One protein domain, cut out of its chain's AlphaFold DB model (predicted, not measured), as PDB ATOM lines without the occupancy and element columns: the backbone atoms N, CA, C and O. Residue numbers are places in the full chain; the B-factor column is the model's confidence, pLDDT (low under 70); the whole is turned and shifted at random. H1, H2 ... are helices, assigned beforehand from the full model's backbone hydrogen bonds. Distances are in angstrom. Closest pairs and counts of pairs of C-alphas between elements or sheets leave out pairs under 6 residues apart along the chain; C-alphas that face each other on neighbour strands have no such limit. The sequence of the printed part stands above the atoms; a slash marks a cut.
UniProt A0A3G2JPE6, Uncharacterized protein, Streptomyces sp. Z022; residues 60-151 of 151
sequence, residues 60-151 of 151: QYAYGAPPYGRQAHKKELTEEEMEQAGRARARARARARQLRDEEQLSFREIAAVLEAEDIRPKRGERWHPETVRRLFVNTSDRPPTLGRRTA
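What this domain is: This is residues 60 to 151 of the 151 residues of an uncharacterized protein of Streptomyces sp. Z022 (UniProt A0A3G2JPE6). One long helix, H1, makes the spine, and near its last third two short helices, H2 and H3, pack crosswise on it and on each other as a small three-helix head. Along the first half of H1 there are loops in place of helices: residues 60 to 78 fold over it, and the last stretch, residues 138 to 151, runs back from the head toward the end where H1 begins. The printed part has 92 residues with three named helices in the order H1, H2, H3, and no named strand; the class is all helix, though under half of the residues, 42 of 92, are in named elements. The whole is compact, with a radius of gyration of the C-alphas of 14.0 A and spans of 40 by 31 by 19 A.

How they stand to each other: Start at Gln 60 and pass residues 60 to 78, which hold no named element, to reach H1, residues 79 to 101. After a tight link of 5 residues comes H2, residues 107 to 116, which touches H1; look at the C-alphas of Ala 96 and Ile 110, the closest of the two helices, 6.1 A apart. H1 touches H2 with residues 92 to 100 alone. The two helices run opposite ways at a steep tilt of 57 degrees. A long link of 12 residues leads on to H3, residues 129 to 137. H3 touches H2, and the closest C-alphas, those of Phe 107 and Pro 129, are 5.1 A apart; the lines are about perpendicular, at 79 degrees. H3 also touches H1, which meets it with residues 93 to 97 alone; the closest C-alphas, those of Arg 93 and Leu 135, are 5.6 A apart, and the lines are about perpendicular, at 80 degrees. The helix packing is mostly crossed: of the three pairs that touch, 0 are at a shallow tilt. In H1 and H2 every O i to N i+4 pair is within hydrogen-bond range; in H3, 4 of 5 are.

Where its parts are: Find C-alpha 79 at (-5.997, -21.392, 34.026); from there H1 runs 32.6 A to C-alpha 101 at (-32.687, -31.412, 18.120). H2 measures 14.3 A from C-alpha 107 to C-alpha 116. H3 measures 13.0 A from C-alpha 129 and ends at C-alpha 137, at (-25.340, -18.099, 18.678).

The domain as a whole: The two C-alphas farthest apart, those of Glu 109 and Ala 151, are 43.2 A from each other, and Ala 151 is the chain's last residue. The printed part has no cut. Read the B-factor column for the model's confidence: the mean pLDDT of the printed part is 70.3, and 44 residues are under 70, namely 60 to 87, 122 to 123 and 138 to 151.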
ATOM      1  N   GLN A  60      -3.907 -13.755  31.363       58.84
ATOM      2  CA  GLN A  60      -4.751 -12.936  32.225       58.84
ATOM      3  C   GLN A  60      -6.002 -12.435  31.494       58.84
ATOM      4  O   GLN A  60      -5.988 -12.089  30.307       58.84
ATOM      5  N   TYR A  61      -7.094 -12.312  32.247       59.69
ATOM      6  CA  TYR A  61      -8.382 -11.880  31.719       59.69
ATOM      7  C   TYR A  61      -8.375 -10.382  31.354       59.69
ATOM      8  O   TYR A  61      -8.243  -9.492  32.197       59.69
ATOM      9  N   ALA A  62      -8.487 -10.097  30.054       56.66
ATOM     10  CA  ALA A  62      -8.345  -8.754  29.486       56.66
ATOM     11  C   ALA A  62      -9.673  -8.081  29.093       56.66
ATOM     12  O   ALA A  62      -9.662  -6.925  28.661       56.66
ATOM     13  N   TYR A  63     -10.793  -8.801  29.181       56.34
ATOM     14  CA  TYR A  63     -12.114  -8.344  28.733       56.34
ATOM     15  C   TYR A  63     -13.117  -8.277  29.894       56.34
ATOM     16  O   TYR A  63     -12.720  -8.462  31.031       56.34
ATOM     17  N   GLY A  64     -14.382  -7.944  29.615       61.66
ATOM     18  CA  GLY A  64     -15.439  -7.636  30.595       61.66
ATOM     19  C   GLY A  64     -15.685  -8.667  31.708       61.66
ATOM     20  O   GLY A  64     -15.019  -8.642  32.733       61.66
ATOM     21  N   ALA A  65     -16.718  -9.506  31.584       50.28
ATOM     22  CA  ALA A  65     -17.116 -10.444  32.638       50.28
ATOM     23  C   ALA A  65     -16.666 -11.884  32.328       50.28
ATOM     24  O   ALA A  65     -17.060 -12.377  31.260       50.28
ATOM     25  N   PRO A  66     -15.968 -12.584  33.253       55.53
ATOM     26  CA  PRO A  66     -15.405 -13.935  33.067       55.53
ATOM     27  C   PRO A  66     -16.405 -14.912  32.475       55.53
ATOM     28  O   PRO A  66     -17.574 -14.713  32.722       55.53
ATOM     29  N   PRO A  67     -16.026 -15.940  31.712       55.94
ATOM     30  CA  PRO A  67     -16.964 -16.873  31.082       55.94
ATOM     31  C   PRO A  67     -17.878 -17.629  32.067       55.94
ATOM     32  O   PRO A  67     -17.783 -17.507  33.282       55.94
ATOM     33  N   TYR A  68     -18.854 -18.337  31.505       49.12
ATOM     34  CA  TYR A  68     -19.917 -19.025  32.237       49.12
ATOM     35  C   TYR A  68     -19.370 -20.053  33.236       49.12
ATOM     36  O   TYR A  68     -18.509 -20.826  32.857       49.12
ATOM     37  N   GLY A  69     -19.847 -20.054  34.488       51.66
ATOM     38  CA  GLY A  69     -19.391 -20.991  35.530       51.66
ATOM     39  C   GLY A  69     -18.281 -20.489  36.470       51.66
ATOM     40  O   GLY A  69     -17.777 -21.283  37.261       51.66
ATOM     41  N   ARG A  70     -17.891 -19.201  36.419       49.50
ATOM     42  CA  ARG A  70     -16.950 -18.578  37.378       49.50
ATOM     43  C   ARG A  70     -17.246 -17.097  37.663       49.50
ATOM     44  O   ARG A  70     -17.718 -16.365  36.791       49.50
ATOM     45  N   GLN A  71     -16.890 -16.652  38.872       46.97
ATOM     46  CA  GLN A  71     -16.791 -15.245  39.283       46.97
ATOM     47  C   GLN A  71     -15.307 -14.843  39.335       46.97
ATOM     48  O   GLN A  71     -14.483 -15.614  39.809       46.97
ATOM     49  N   ALA A  72     -14.942 -13.656  38.839       46.19
ATOM     50  CA  ALA A  72     -13.570 -13.164  38.992       46.19
ATOM     51  C   ALA A  72     -13.391 -12.629  40.406       46.19
ATOM     52  O   ALA A  72     -13.907 -11.554  40.717       46.19
ATOM     53  N   HIS A  73     -12.617 -13.330  41.226       42.88
ATOM     54  CA  HIS A  73     -12.136 -12.774  42.479       42.88
ATOM     55  C   HIS A  73     -10.835 -12.009  42.198       42.88
ATOM     56  O   HIS A  73      -9.896 -12.539  41.617       42.88
ATOM     57  N   LYS A  74     -10.797 -10.710  42.521       45.44
ATOM     58  CA  LYS A  74      -9.599  -9.849  42.393       45.44
ATOM     59  C   LYS A  74      -8.886  -9.857  41.019       45.44
ATOM     60  O   LYS A  74      -7.699  -9.571  40.943       45.44
ATOM     61  N   LYS A  75      -9.625 -10.053  39.917       49.34
ATOM     62  CA  LYS A  75      -9.113 -10.006  38.521       49.34
ATOM     63  C   LYS A  75      -8.104 -11.108  38.164       49.34
ATOM     64  O   LYS A  75      -7.495 -11.027  37.096       49.34
ATOM     65  N   GLU A  76      -7.993 -12.141  38.988       49.22
ATOM     66  CA  GLU A  76      -7.247 -13.358  38.690       49.22
ATOM     67  C   GLU A  76      -8.259 -14.497  38.514       49.22
ATOM     68  O   GLU A  76      -9.150 -14.690  39.335       49.22
ATOM     69  N   LEU A  77      -8.186 -15.186  37.377       54.25
ATOM     70  CA  LEU A  77      -8.700 -16.544  37.242       54.25
ATOM     71  C   LEU A  77      -7.469 -17.392  36.958       54.25
ATOM     72  O   LEU A  77      -6.700 -17.054  36.054       54.25
ATOM     73  N   THR A  78      -7.290 -18.467  37.710       58.47
ATOM     74  CA  THR A  78      -6.304 -19.491  37.363       58.47
ATOM     75  C   THR A  78      -6.716 -20.182  36.057       58.47
ATOM     76  O   THR A  78      -7.897 -20.215  35.696       58.47
ATOM     77  N   GLU A  79      -5.749 -20.719  35.311       56.66
ATOM     78  CA  GLU A  79      -5.997 -21.392  34.026       56.66
ATOM     79  C   GLU A  79      -6.996 -22.557  34.182       56.66
ATOM     80  O   GLU A  79      -7.949 -22.672  33.410       56.66
ATOM     81  N   GLU A  80      -6.884 -23.315  35.273       58.22
ATOM     82  CA  GLU A  80      -7.796 -24.407  35.633       58.22
ATOM     83  C   GLU A  80      -9.242 -23.933  35.844       58.22
ATOM     84  O   GLU A  80     -10.198 -24.585  35.412       58.22
ATOM     85  N   GLU A  81      -9.437 -22.769  36.466       58.88
ATOM     86  CA  GLU A  81     -10.762 -22.182  36.667       58.88
ATOM     87  C   GLU A  81     -11.399 -21.724  35.355       58.88
ATOM     88  O   GLU A  81     -12.614 -21.852  35.164       58.88
ATOM     89  N   MET A  82     -10.583 -21.214  34.432       55.84
ATOM     90  CA  MET A  82     -11.027 -20.823  33.097       55.84
ATOM     91  C   MET A  82     -11.479 -22.028  32.275       55.84
ATOM     92  O   MET A  82     -12.506 -21.961  31.591       55.84
ATOM     93  N   GLU A  83     -10.733 -23.126  32.355       59.50
ATOM     94  CA  GLU A  83     -11.085 -24.372  31.685       59.50
ATOM     95  C   GLU A  83     -12.348 -25.005  32.274       59.50
ATOM     96  O   GLU A  83     -13.226 -25.428  31.521       59.50
ATOM     97  N   GLN A  84     -12.501 -25.014  33.603       60.59
ATOM     98  CA  GLN A  84     -13.706 -25.523  34.270       60.59
ATOM     99  C   GLN A  84     -14.969 -24.739  33.884       60.59
ATOM    100  O   GLN A  84     -16.007 -25.342  33.608       60.59
ATOM    101  N   ALA A  85     -14.881 -23.408  33.783       62.50
ATOM    102  CA  ALA A  85     -15.957 -22.569  33.248       62.50
ATOM    103  C   ALA A  85     -16.320 -22.938  31.798       62.50
ATOM    104  O   ALA A  85     -17.493 -23.099  31.450       62.50
ATOM    105  N   GLY A  86     -15.305 -23.114  30.945       64.12
ATOM    106  CA  GLY A  86     -15.494 -23.588  29.573       64.12
ATOM    107  C   GLY A  86     -16.259 -24.913  29.526       64.12
ATOM    108  O   GLY A  86     -17.238 -25.030  28.789       64.12
ATOM    109  N   ARG A  87     -15.888 -25.871  30.386       68.94
ATOM    110  CA  ARG A  87     -16.551 -27.181  30.498       68.94
ATOM    111  C   ARG A  87     -18.008 -27.076  30.955       68.94
ATOM    112  O   ARG A  87     -18.874 -27.689  30.337       68.94
ATOM    113  N   ALA A  88     -18.304 -26.271  31.976       72.44
ATOM    114  CA  ALA A  88     -19.679 -26.063  32.445       72.44
ATOM    115  C   ALA A  88     -20.571 -25.454  31.349       72.44
ATOM    116  O   ALA A  88     -21.710 -25.880  31.148       72.44
ATOM    117  N   ARG A  89     -20.034 -24.491  30.587       72.75
ATOM    118  CA  ARG A  89     -20.738 -23.889  29.449       72.75
ATOM    119  C   ARG A  89     -20.964 -24.883  28.313       72.75
ATOM    120  O   ARG A  89     -22.059 -24.916  27.754       72.75
ATOM    121  N   ALA A  90     -19.944 -25.670  27.982       74.94
ATOM    122  CA  ALA A  90     -20.023 -26.698  26.953       74.94
ATOM    123  C   ALA A  90     -21.082 -27.748  27.315       74.94
ATOM    124  O   ALA A  90     -21.904 -28.087  26.468       74.94
ATOM    125  N   ARG A  91     -21.141 -28.174  28.587       83.19
ATOM    126  CA  ARG A  91     -22.176 -29.088  29.097       83.19
ATOM    127  C   ARG A  91     -23.581 -28.511  28.921       83.19
ATOM    128  O   ARG A  91     -24.429 -29.164  28.322       83.19
ATOM    129  N   ALA A  92     -23.812 -27.279  29.380       84.62
ATOM    130  CA  ALA A  92     -25.112 -26.616  29.234       84.62
ATOM    131  C   ALA A  92     -25.539 -26.495  27.764       84.62
ATOM    132  O   ALA A  92     -26.696 -26.719  27.421       84.62
ATOM    133  N   ARG A  93     -24.596 -26.166  26.875       85.12
ATOM    134  CA  ARG A  93     -24.852 -26.032  25.438       85.12
ATOM    135  C   ARG A  93     -25.124 -27.373  24.762       85.12
ATOM    136  O   ARG A  93     -26.034 -27.438  23.940       85.12
ATOM    137  N   ALA A  94     -24.348 -28.407  25.076       86.19
ATOM    138  CA  ALA A  94     -24.548 -29.750  24.540       86.19
ATOM    139  C   ALA A  94     -25.942 -30.263  24.907       86.19
ATOM    140  O   ALA A  94     -26.687 -30.683  24.026       86.19
ATOM    141  N   ARG A  95     -26.337 -30.101  26.175       88.81
ATOM    142  CA  ARG A  95     -27.669 -30.490  26.636       88.81
ATOM    143  C   ARG A  95     -28.780 -29.663  25.992       88.81
ATOM    144  O   ARG A  95     -29.747 -30.226  25.498       88.81
ATOM    145  N   ALA A  96     -28.621 -28.341  25.918       87.38
ATOM    146  CA  ALA A  96     -29.595 -27.474  25.256       87.38
ATOM    147  C   ALA A  96     -29.789 -27.829  23.772       87.38
ATOM    148  O   ALA A  96     -30.907 -27.752  23.273       87.38
ATOM    149  N   ARG A  97     -28.713 -28.211  23.067       87.12
ATOM    150  CA  ARG A  97     -28.787 -28.690  21.679       87.12
ATOM    151  C   ARG A  97     -29.518 -30.013  21.578       87.12
ATOM    152  O   ARG A  97     -30.442 -30.095  20.787       87.12
ATOM    153  N   GLN A  98     -29.174 -30.978  22.425       89.06
ATOM    154  CA  GLN A  98     -29.859 -32.265  22.469       89.06
ATOM    155  C   GLN A  98     -31.379 -32.087  22.628       89.06
ATOM    156  O   GLN A  98     -32.145 -32.555  21.799       89.06
ATOM    157  N   LEU A  99     -31.806 -31.300  23.619       89.69
ATOM    158  CA  LEU A  99     -33.223 -31.007  23.872       89.69
ATOM    159  C   LEU A  99     -33.915 -30.278  22.708       89.69
ATOM    160  O   LEU A  99     -35.129 -30.364  22.542       89.69
ATOM    161  N   ARG A 100     -33.158 -29.525  21.904       88.50
ATOM    162  CA  ARG A 100     -33.700 -28.818  20.744       88.50
ATOM    163  C   ARG A 100     -33.779 -29.702  19.502       88.50
ATOM    164  O   ARG A 100     -34.720 -29.547  18.734       88.50
ATOM    165  N   ASP A 101     -32.800 -30.572  19.309       86.19
ATOM    166  CA  ASP A 101     -32.687 -31.412  18.120       86.19
ATOM    167  C   ASP A 101     -33.560 -32.673  18.251       86.19
ATOM    168  O   ASP A 101     -34.209 -33.063  17.285       86.19
ATOM    169  N   GLU A 102     -33.631 -33.272  19.447       87.38
ATOM    170  CA  GLU A 102     -34.415 -34.489  19.718       87.38
ATOM    171  C   GLU A 102     -35.881 -34.165  20.038       87.38
ATOM    172  O   GLU A 102     -36.793 -34.736  19.443       87.38
ATOM    173  N   GLU A 103     -36.118 -33.221  20.952       84.19
ATOM    174  CA  GLU A 103     -37.453 -32.957  21.512       84.19
ATOM    175  C   GLU A 103     -38.099 -31.665  20.975       84.19
ATOM    176  O   GLU A 103     -39.244 -31.359  21.297       84.19
ATOM    177  N   GLN A 104     -37.383 -30.886  20.150       87.81
ATOM    178  CA  GLN A 104     -37.851 -29.614  19.568       87.81
ATOM    179  C   GLN A 104     -38.353 -28.584  20.596       87.81
ATOM    180  O   GLN A 104     -39.107 -27.668  20.259       87.81
ATOM    181  N   LEU A 105     -37.870 -28.674  21.839       89.56
ATOM    182  CA  LEU A 105     -38.325 -27.829  22.938       89.56
ATOM    183  C   LEU A 105     -38.057 -26.335  22.693       89.56
ATOM    184  O   LEU A 105     -37.041 -25.900  22.123       89.56
ATOM    185  N   SER A 106     -38.966 -25.502  23.189       91.88
ATOM    186  CA  SER A 106     -38.793 -24.053  23.204       91.88
ATOM    187  C   SER A 106     -37.672 -23.642  24.165       91.88
ATOM    188  O   SER A 106     -37.296 -24.354  25.093       91.88
ATOM    189  N   PHE A 107     -37.133 -22.429  24.001       89.81
ATOM    190  CA  PHE A 107     -36.067 -21.943  24.891       89.81
ATOM    191  C   PHE A 107     -36.506 -21.783  26.355       89.81
ATOM    192  O   PHE A 107     -35.649 -21.756  27.235       89.81
ATOM    193  N   ARG A 108     -37.815 -21.657  26.620       91.31
ATOM    194  CA  ARG A 108     -38.367 -21.630  27.984       91.31
ATOM    195  C   ARG A 108     -38.379 -23.023  28.610       91.31
ATOM    196  O   ARG A 108     -38.016 -23.157  29.768       91.31
ATOM    197  N   GLU A 109     -38.741 -24.043  27.842       91.69
ATOM    198  CA  GLU A 109     -38.734 -25.433  28.313       91.69
ATOM    199  C   GLU A 109     -37.304 -25.928  28.521       91.69
ATOM    200  O   GLU A 109     -36.990 -26.465  29.576       91.69
ATOM    201  N   ILE A 110     -36.396 -25.624  27.587       91.69
ATOM    202  CA  ILE A 110     -34.966 -25.927  27.744       91.69
ATOM    203  C   ILE A 110     -34.405 -25.275  29.018       91.69
ATOM    204  O   ILE A 110     -33.639 -25.905  29.737       91.69
ATOM    205  N   ALA A 111     -34.788 -24.030  29.327       90.62
ATOM    206  CA  ALA A 111     -34.393 -23.376  30.575       90.62
ATOM    207  C   ALA A 111     -34.845 -24.175  31.810       90.62
ATOM    208  O   ALA A 111     -34.031 -24.420  32.696       90.62
ATOM    209  N   ALA A 112     -36.102 -24.628  31.838       90.94
ATOM    210  CA  ALA A 112     -36.641 -25.417  32.943       90.94
ATOM    211  C   ALA A 112     -35.933 -26.775  33.095       90.94
ATOM    212  O   ALA A 112     -35.593 -27.160  34.212       90.94
ATOM    213  N   VAL A 113     -35.645 -27.470  31.989       90.81
ATOM    214  CA  VAL A 113     -34.914 -28.749  32.021       90.81
ATOM    215  C   VAL A 113     -33.486 -28.555  32.533       90.81
ATOM    216  O   VAL A 113     -33.032 -29.305  33.391       90.81
ATOM    217  N   LEU A 114     -32.788 -27.510  32.077       89.25
ATOM    218  CA  LEU A 114     -31.443 -27.202  32.573       89.25
ATOM    219  C   LEU A 114     -31.442 -26.878  34.077       89.25
ATOM    220  O   LEU A 114     -30.495 -27.246  34.767       89.25
ATOM    221  N   GLU A 115     -32.479 -26.215  34.596       88.94
ATOM    222  CA  GLU A 115     -32.637 -25.985  36.040       88.94
ATOM    223  C   GLU A 115     -32.918 -27.281  36.809       88.94
ATOM    224  O   GLU A 115     -32.337 -27.481  37.874       88.94
ATOM    225  N   ALA A 116     -33.766 -28.160  36.266       89.00
ATOM    226  CA  ALA A 116     -34.090 -29.453  36.868       89.00
ATOM    227  C   ALA A 116     -32.873 -30.395  36.932       89.00
ATOM    228  O   ALA A 116     -32.726 -31.152  37.886       89.00
ATOM    229  N   GLU A 117     -31.965 -30.302  35.959       87.50
ATOM    230  CA  GLU A 117     -30.697 -31.047  35.917       87.50
ATOM    231  C   GLU A 117     -29.555 -30.377  36.710       87.50
ATOM    232  O   GLU A 117     -28.395 -30.784  36.608       87.50
ATOM    233  N   ASP A 118     -29.876 -29.327  37.472       85.56
ATOM    234  CA  ASP A 118     -28.956 -28.492  38.256       85.56
ATOM    235  C   ASP A 118     -27.800 -27.874  37.441       85.56
ATOM    236  O   ASP A 118     -26.724 -27.535  37.939       85.56
ATOM    237  N   ILE A 119     -28.025 -27.653  36.146       85.81
ATOM    238  CA  ILE A 119     -27.098 -26.925  35.285       85.81
ATOM    239  C   ILE A 119     -27.394 -25.432  35.444       85.81
ATOM    240  O   ILE A 119     -28.228 -24.872  34.741       85.81
ATOM    241  N   ARG A 120     -26.707 -24.752  36.368       82.62
ATOM    242  CA  ARG A 120     -26.997 -23.346  36.728       82.62
ATOM    243  C   ARG A 120     -26.385 -22.301  35.796       82.62
ATOM    244  O   ARG A 120     -25.219 -22.476  35.425       82.62
ATOM    245  N   PRO A 121     -27.100 -21.194  35.481       77.69
ATOM    246  CA  PRO A 121     -26.614 -20.063  34.681       77.69
ATOM    247  C   PRO A 121     -25.390 -19.372  35.296       77.69
ATOM    248  O   PRO A 121     -25.191 -19.342  36.502       77.69
ATOM    249  N   LYS A 122     -24.579 -18.720  34.454       68.94
ATOM    250  CA  LYS A 122     -23.404 -17.930  34.878       68.94
ATOM    251  C   LYS A 122     -23.721 -16.837  35.897       68.94
ATOM    252  O   LYS A 122     -22.869 -16.482  36.705       68.94
ATOM    253  N   ARG A 123     -24.862 -16.176  35.719       66.31
ATOM    254  CA  ARG A 123     -25.317 -15.038  36.519       66.31
ATOM    255  C   ARG A 123     -26.785 -15.260  36.828       66.31
ATOM    256  O   ARG A 123     -27.553 -15.481  35.894       66.31
ATOM    257  N   GLY A 124     -27.134 -15.126  38.100       70.94
ATOM    258  CA  GLY A 124     -28.476 -15.399  38.601       70.94
ATOM    259  C   GLY A 124     -28.689 -16.874  38.925       70.94
ATOM    260  O   GLY A 124     -27.802 -17.700  38.740       70.94
ATOM    261  N   GLU A 125     -29.880 -17.176  39.425       77.12
ATOM    262  CA  GLU A 125     -30.269 -18.517  39.881       77.12
ATOM    263  C   GLU A 125     -31.031 -19.309  38.810       77.12
ATOM    264  O   GLU A 125     -31.087 -20.539  38.865       77.12
ATOM    265  N   ARG A 126     -31.598 -18.590  37.830       84.94
ATOM    266  CA  ARG A 126     -32.520 -19.108  36.814       84.94
ATOM    267  C   ARG A 126     -32.098 -18.757  35.398       84.94
ATOM    268  O   ARG A 126     -31.545 -17.683  35.135       84.94
ATOM    269  N   TRP A 127     -32.375 -19.661  34.475       88.12
ATOM    270  CA  TRP A 127     -32.121 -19.466  33.063       88.12
ATOM    271  C   TRP A 127     -33.133 -18.509  32.455       88.12
ATOM    272  O   TRP A 127     -34.321 -18.793  32.331       88.12
ATOM    273  N   HIS A 128     -32.640 -17.374  31.969       89.06
ATOM    274  CA  HIS A 128     -33.443 -16.537  31.093       89.06
ATOM    275  C   HIS A 128     -33.460 -17.138  29.670       89.06
ATOM    276  O   HIS A 128     -32.380 -17.453  29.155       89.06
ATOM    277  N   PRO A 129     -34.612 -17.217  28.973       88.44
ATOM    278  CA  PRO A 129     -34.703 -17.799  27.625       88.44
ATOM    279  C   PRO A 129     -33.727 -17.183  26.610       88.44
ATOM    280  O   PRO A 129     -33.133 -17.882  25.796       88.44
ATOM    281  N   GLU A 130     -33.479 -15.873  26.702       85.75
ATOM    282  CA  GLU A 130     -32.472 -15.184  25.873       85.75
ATOM    283  C   GLU A 130     -31.037 -15.675  26.142       85.75
ATOM    284  O   GLU A 130     -30.206 -15.745  25.241       85.75
ATOM    285  N   THR A 131     -30.725 -16.061  27.380       84.44
ATOM    286  CA  THR A 131     -29.404 -16.611  27.722       84.44
ATOM    287  C   THR A 131     -29.244 -18.021  27.159       84.44
ATOM    288  O   THR A 131     -28.170 -18.341  26.652       84.44
ATOM    289  N   VAL A 132     -30.320 -18.815  27.153       86.88
ATOM    290  CA  VAL A 132     -30.370 -20.117  26.474       86.88
ATOM    291  C   VAL A 132     -30.181 -19.939  24.967       86.88
ATOM    292  O   VAL A 132     -29.285 -20.550  24.393       86.88
ATOM    293  N   ARG A 133     -30.913 -19.016  24.324       86.38
ATOM    294  CA  ARG A 133     -30.731 -18.682  22.899       86.38
ATOM    295  C   ARG A 133     -29.275 -18.326  22.573       86.38
ATOM    296  O   ARG A 133     -28.725 -18.774  21.565       86.38
ATOM    297  N   ARG A 134     -28.608 -17.555  23.435       81.62
ATOM    298  CA  ARG A 134     -27.197 -17.162  23.256       81.62
ATOM    299  C   ARG A 134     -26.201 -18.324  23.318       81.62
ATOM    300  O   ARG A 134     -25.077 -18.136  22.841       81.62
ATOM    301  N   LEU A 135     -26.573 -19.488  23.862       81.44
ATOM    302  CA  LEU A 135     -25.764 -20.715  23.781       81.44
ATOM    303  C   LEU A 135     -25.674 -21.254  22.347       81.44
ATOM    304  O   LEU A 135     -24.687 -21.894  21.996       81.44
ATOM    305  N   PHE A 136     -26.675 -20.975  21.509       79.62
ATOM    306  CA  PHE A 136     -26.703 -21.418  20.115       79.62
ATOM    307  C   PHE A 136     -25.961 -20.452  19.186       79.62
ATOM    308  O   PHE A 136     -25.319 -20.896  18.239       79.62
ATOM    309  N   VAL A 137     -26.003 -19.146  19.481       74.88
ATOM    310  CA  VAL A 137     -25.340 -18.099  18.678       74.88
ATOM    311  C   VAL A 137     -23.828 -18.058  18.923       74.88
ATOM    312  O   VAL A 137     -23.050 -17.868  17.993       74.88
ATOM    313  N   ASN A 138     -23.386 -18.237  20.170       63.81
ATOM    314  CA  ASN A 138     -21.959 -18.242  20.488       63.81
ATOM    315  C   ASN A 138     -21.393 -19.655  20.371       63.81
ATOM    316  O   ASN A 138     -21.578 -20.473  21.268       63.81
ATOM    317  N   THR A 139     -20.662 -19.919  19.290       55.69
ATOM    318  CA  THR A 139     -20.064 -21.235  19.033       55.69
ATOM    319  C   THR A 139     -18.760 -21.491  19.788       55.69
ATOM    320  O   THR A 139     -18.271 -22.620  19.794       55.69
ATOM    321  N   SER A 140     -18.200 -20.466  20.439       56.62
ATOM    322  CA  SER A 140     -16.984 -20.583  21.234       56.62
ATOM    323  C   SER A 140     -17.284 -21.083  22.649       56.62
ATOM    324  O   SER A 140     -17.685 -20.332  23.542       56.62
ATOM    325  N   ASP A 141     -16.997 -22.365  22.871       56.38
ATOM    326  CA  ASP A 141     -16.892 -22.942  24.222       56.38
ATOM    327  C   ASP A 141     -15.583 -22.513  24.908       56.38
ATOM    328  O   ASP A 141     -15.406 -22.643  26.119       56.38
ATOM    329  N   ARG A 142     -14.672 -21.923  24.121       50.66
ATOM    330  CA  ARG A 142     -13.401 -21.388  24.586       50.66
ATOM    331  C   ARG A 142     -13.619 -20.107  25.396       50.66
ATOM    332  O   ARG A 142     -14.276 -19.179  24.909       50.66
ATOM    333  N   PRO A 143     -13.035 -19.996  26.598       49.94
ATOM    334  CA  PRO A 143     -13.039 -18.736  27.314       49.94
ATOM    335  C   PRO A 143     -12.315 -17.643  26.484       49.94
ATOM    336  O   PRO A 143     -11.363 -17.963  25.768       49.94
ATOM    337  N   PRO A 144     -12.714 -16.352  26.565       50.81
ATOM    338  CA  PRO A 144     -12.210 -15.276  25.691       50.81
ATOM    339  C   PRO A 144     -10.706 -14.945  25.782       50.81
ATOM    340  O   PRO A 144     -10.279 -13.934  25.231       50.81
ATOM    341  N   THR A 145      -9.908 -15.715  26.518       52.47
ATOM    342  CA  THR A 145      -8.503 -15.406  26.835       52.47
ATOM    343  C   THR A 145      -7.486 -16.279  26.140       52.47
ATOM    344  O   THR A 145      -6.309 -15.936  26.140       52.47
ATOM    345  N   LEU A 146      -7.893 -17.371  25.509       48.81
ATOM    346  CA  LEU A 146      -6.942 -18.210  24.805       48.81
ATOM    347  C   LEU A 146      -6.783 -17.665  23.385       48.81
ATOM    348  O   LEU A 146      -7.449 -18.106  22.447       48.81
ATOM    349  N   GLY A 147      -5.896 -16.676  23.232       42.44
ATOM    350  CA  GLY A 147      -5.289 -16.421  21.930       42.44
ATOM    351  C   GLY A 147      -4.739 -17.744  21.397       42.44
ATOM    352  O   GLY A 147      -4.206 -18.537  22.174       42.44
ATOM    353  N   ARG A 148      -4.918 -18.029  20.098       41.50
ATOM    354  CA  ARG A 148      -4.287 -19.206  19.486       41.50
ATOM    355  C   ARG A 148      -2.804 -19.161  19.861       41.50
ATOM    356  O   ARG A 148      -2.127 -18.203  19.492       41.50
ATOM    357  N   ARG A 149      -2.314 -20.167  20.593       42.41
ATOM    358  CA  ARG A 149      -0.892 -20.508  20.559       42.41
ATOM    359  C   ARG A 149      -0.654 -20.912  19.108       42.41
ATOM    360  O   ARG A 149      -1.016 -22.012  18.711       42.41
ATOM    361  N   THR A 150      -0.242 -19.957  18.283       36.91
ATOM    362  CA  THR A 150       0.406 -20.277  17.018       36.91
ATOM    363  C   THR A 150       1.664 -21.035  17.407       36.91
ATOM    364  O   THR A 150       2.478 -20.490  18.157       36.91
ATOM    365  N   ALA A 151       1.700 -22.312  17.026       37.53
ATOM    366  CA  ALA A 151       2.916 -23.108  17.005       37.53
ATOM    367  C   ALA A 151       3.934 -22.466  16.056       37.53
ATOM    368  O   ALA A 151       3.479 -21.784  15.104       37.53
TER     369      ALA A 151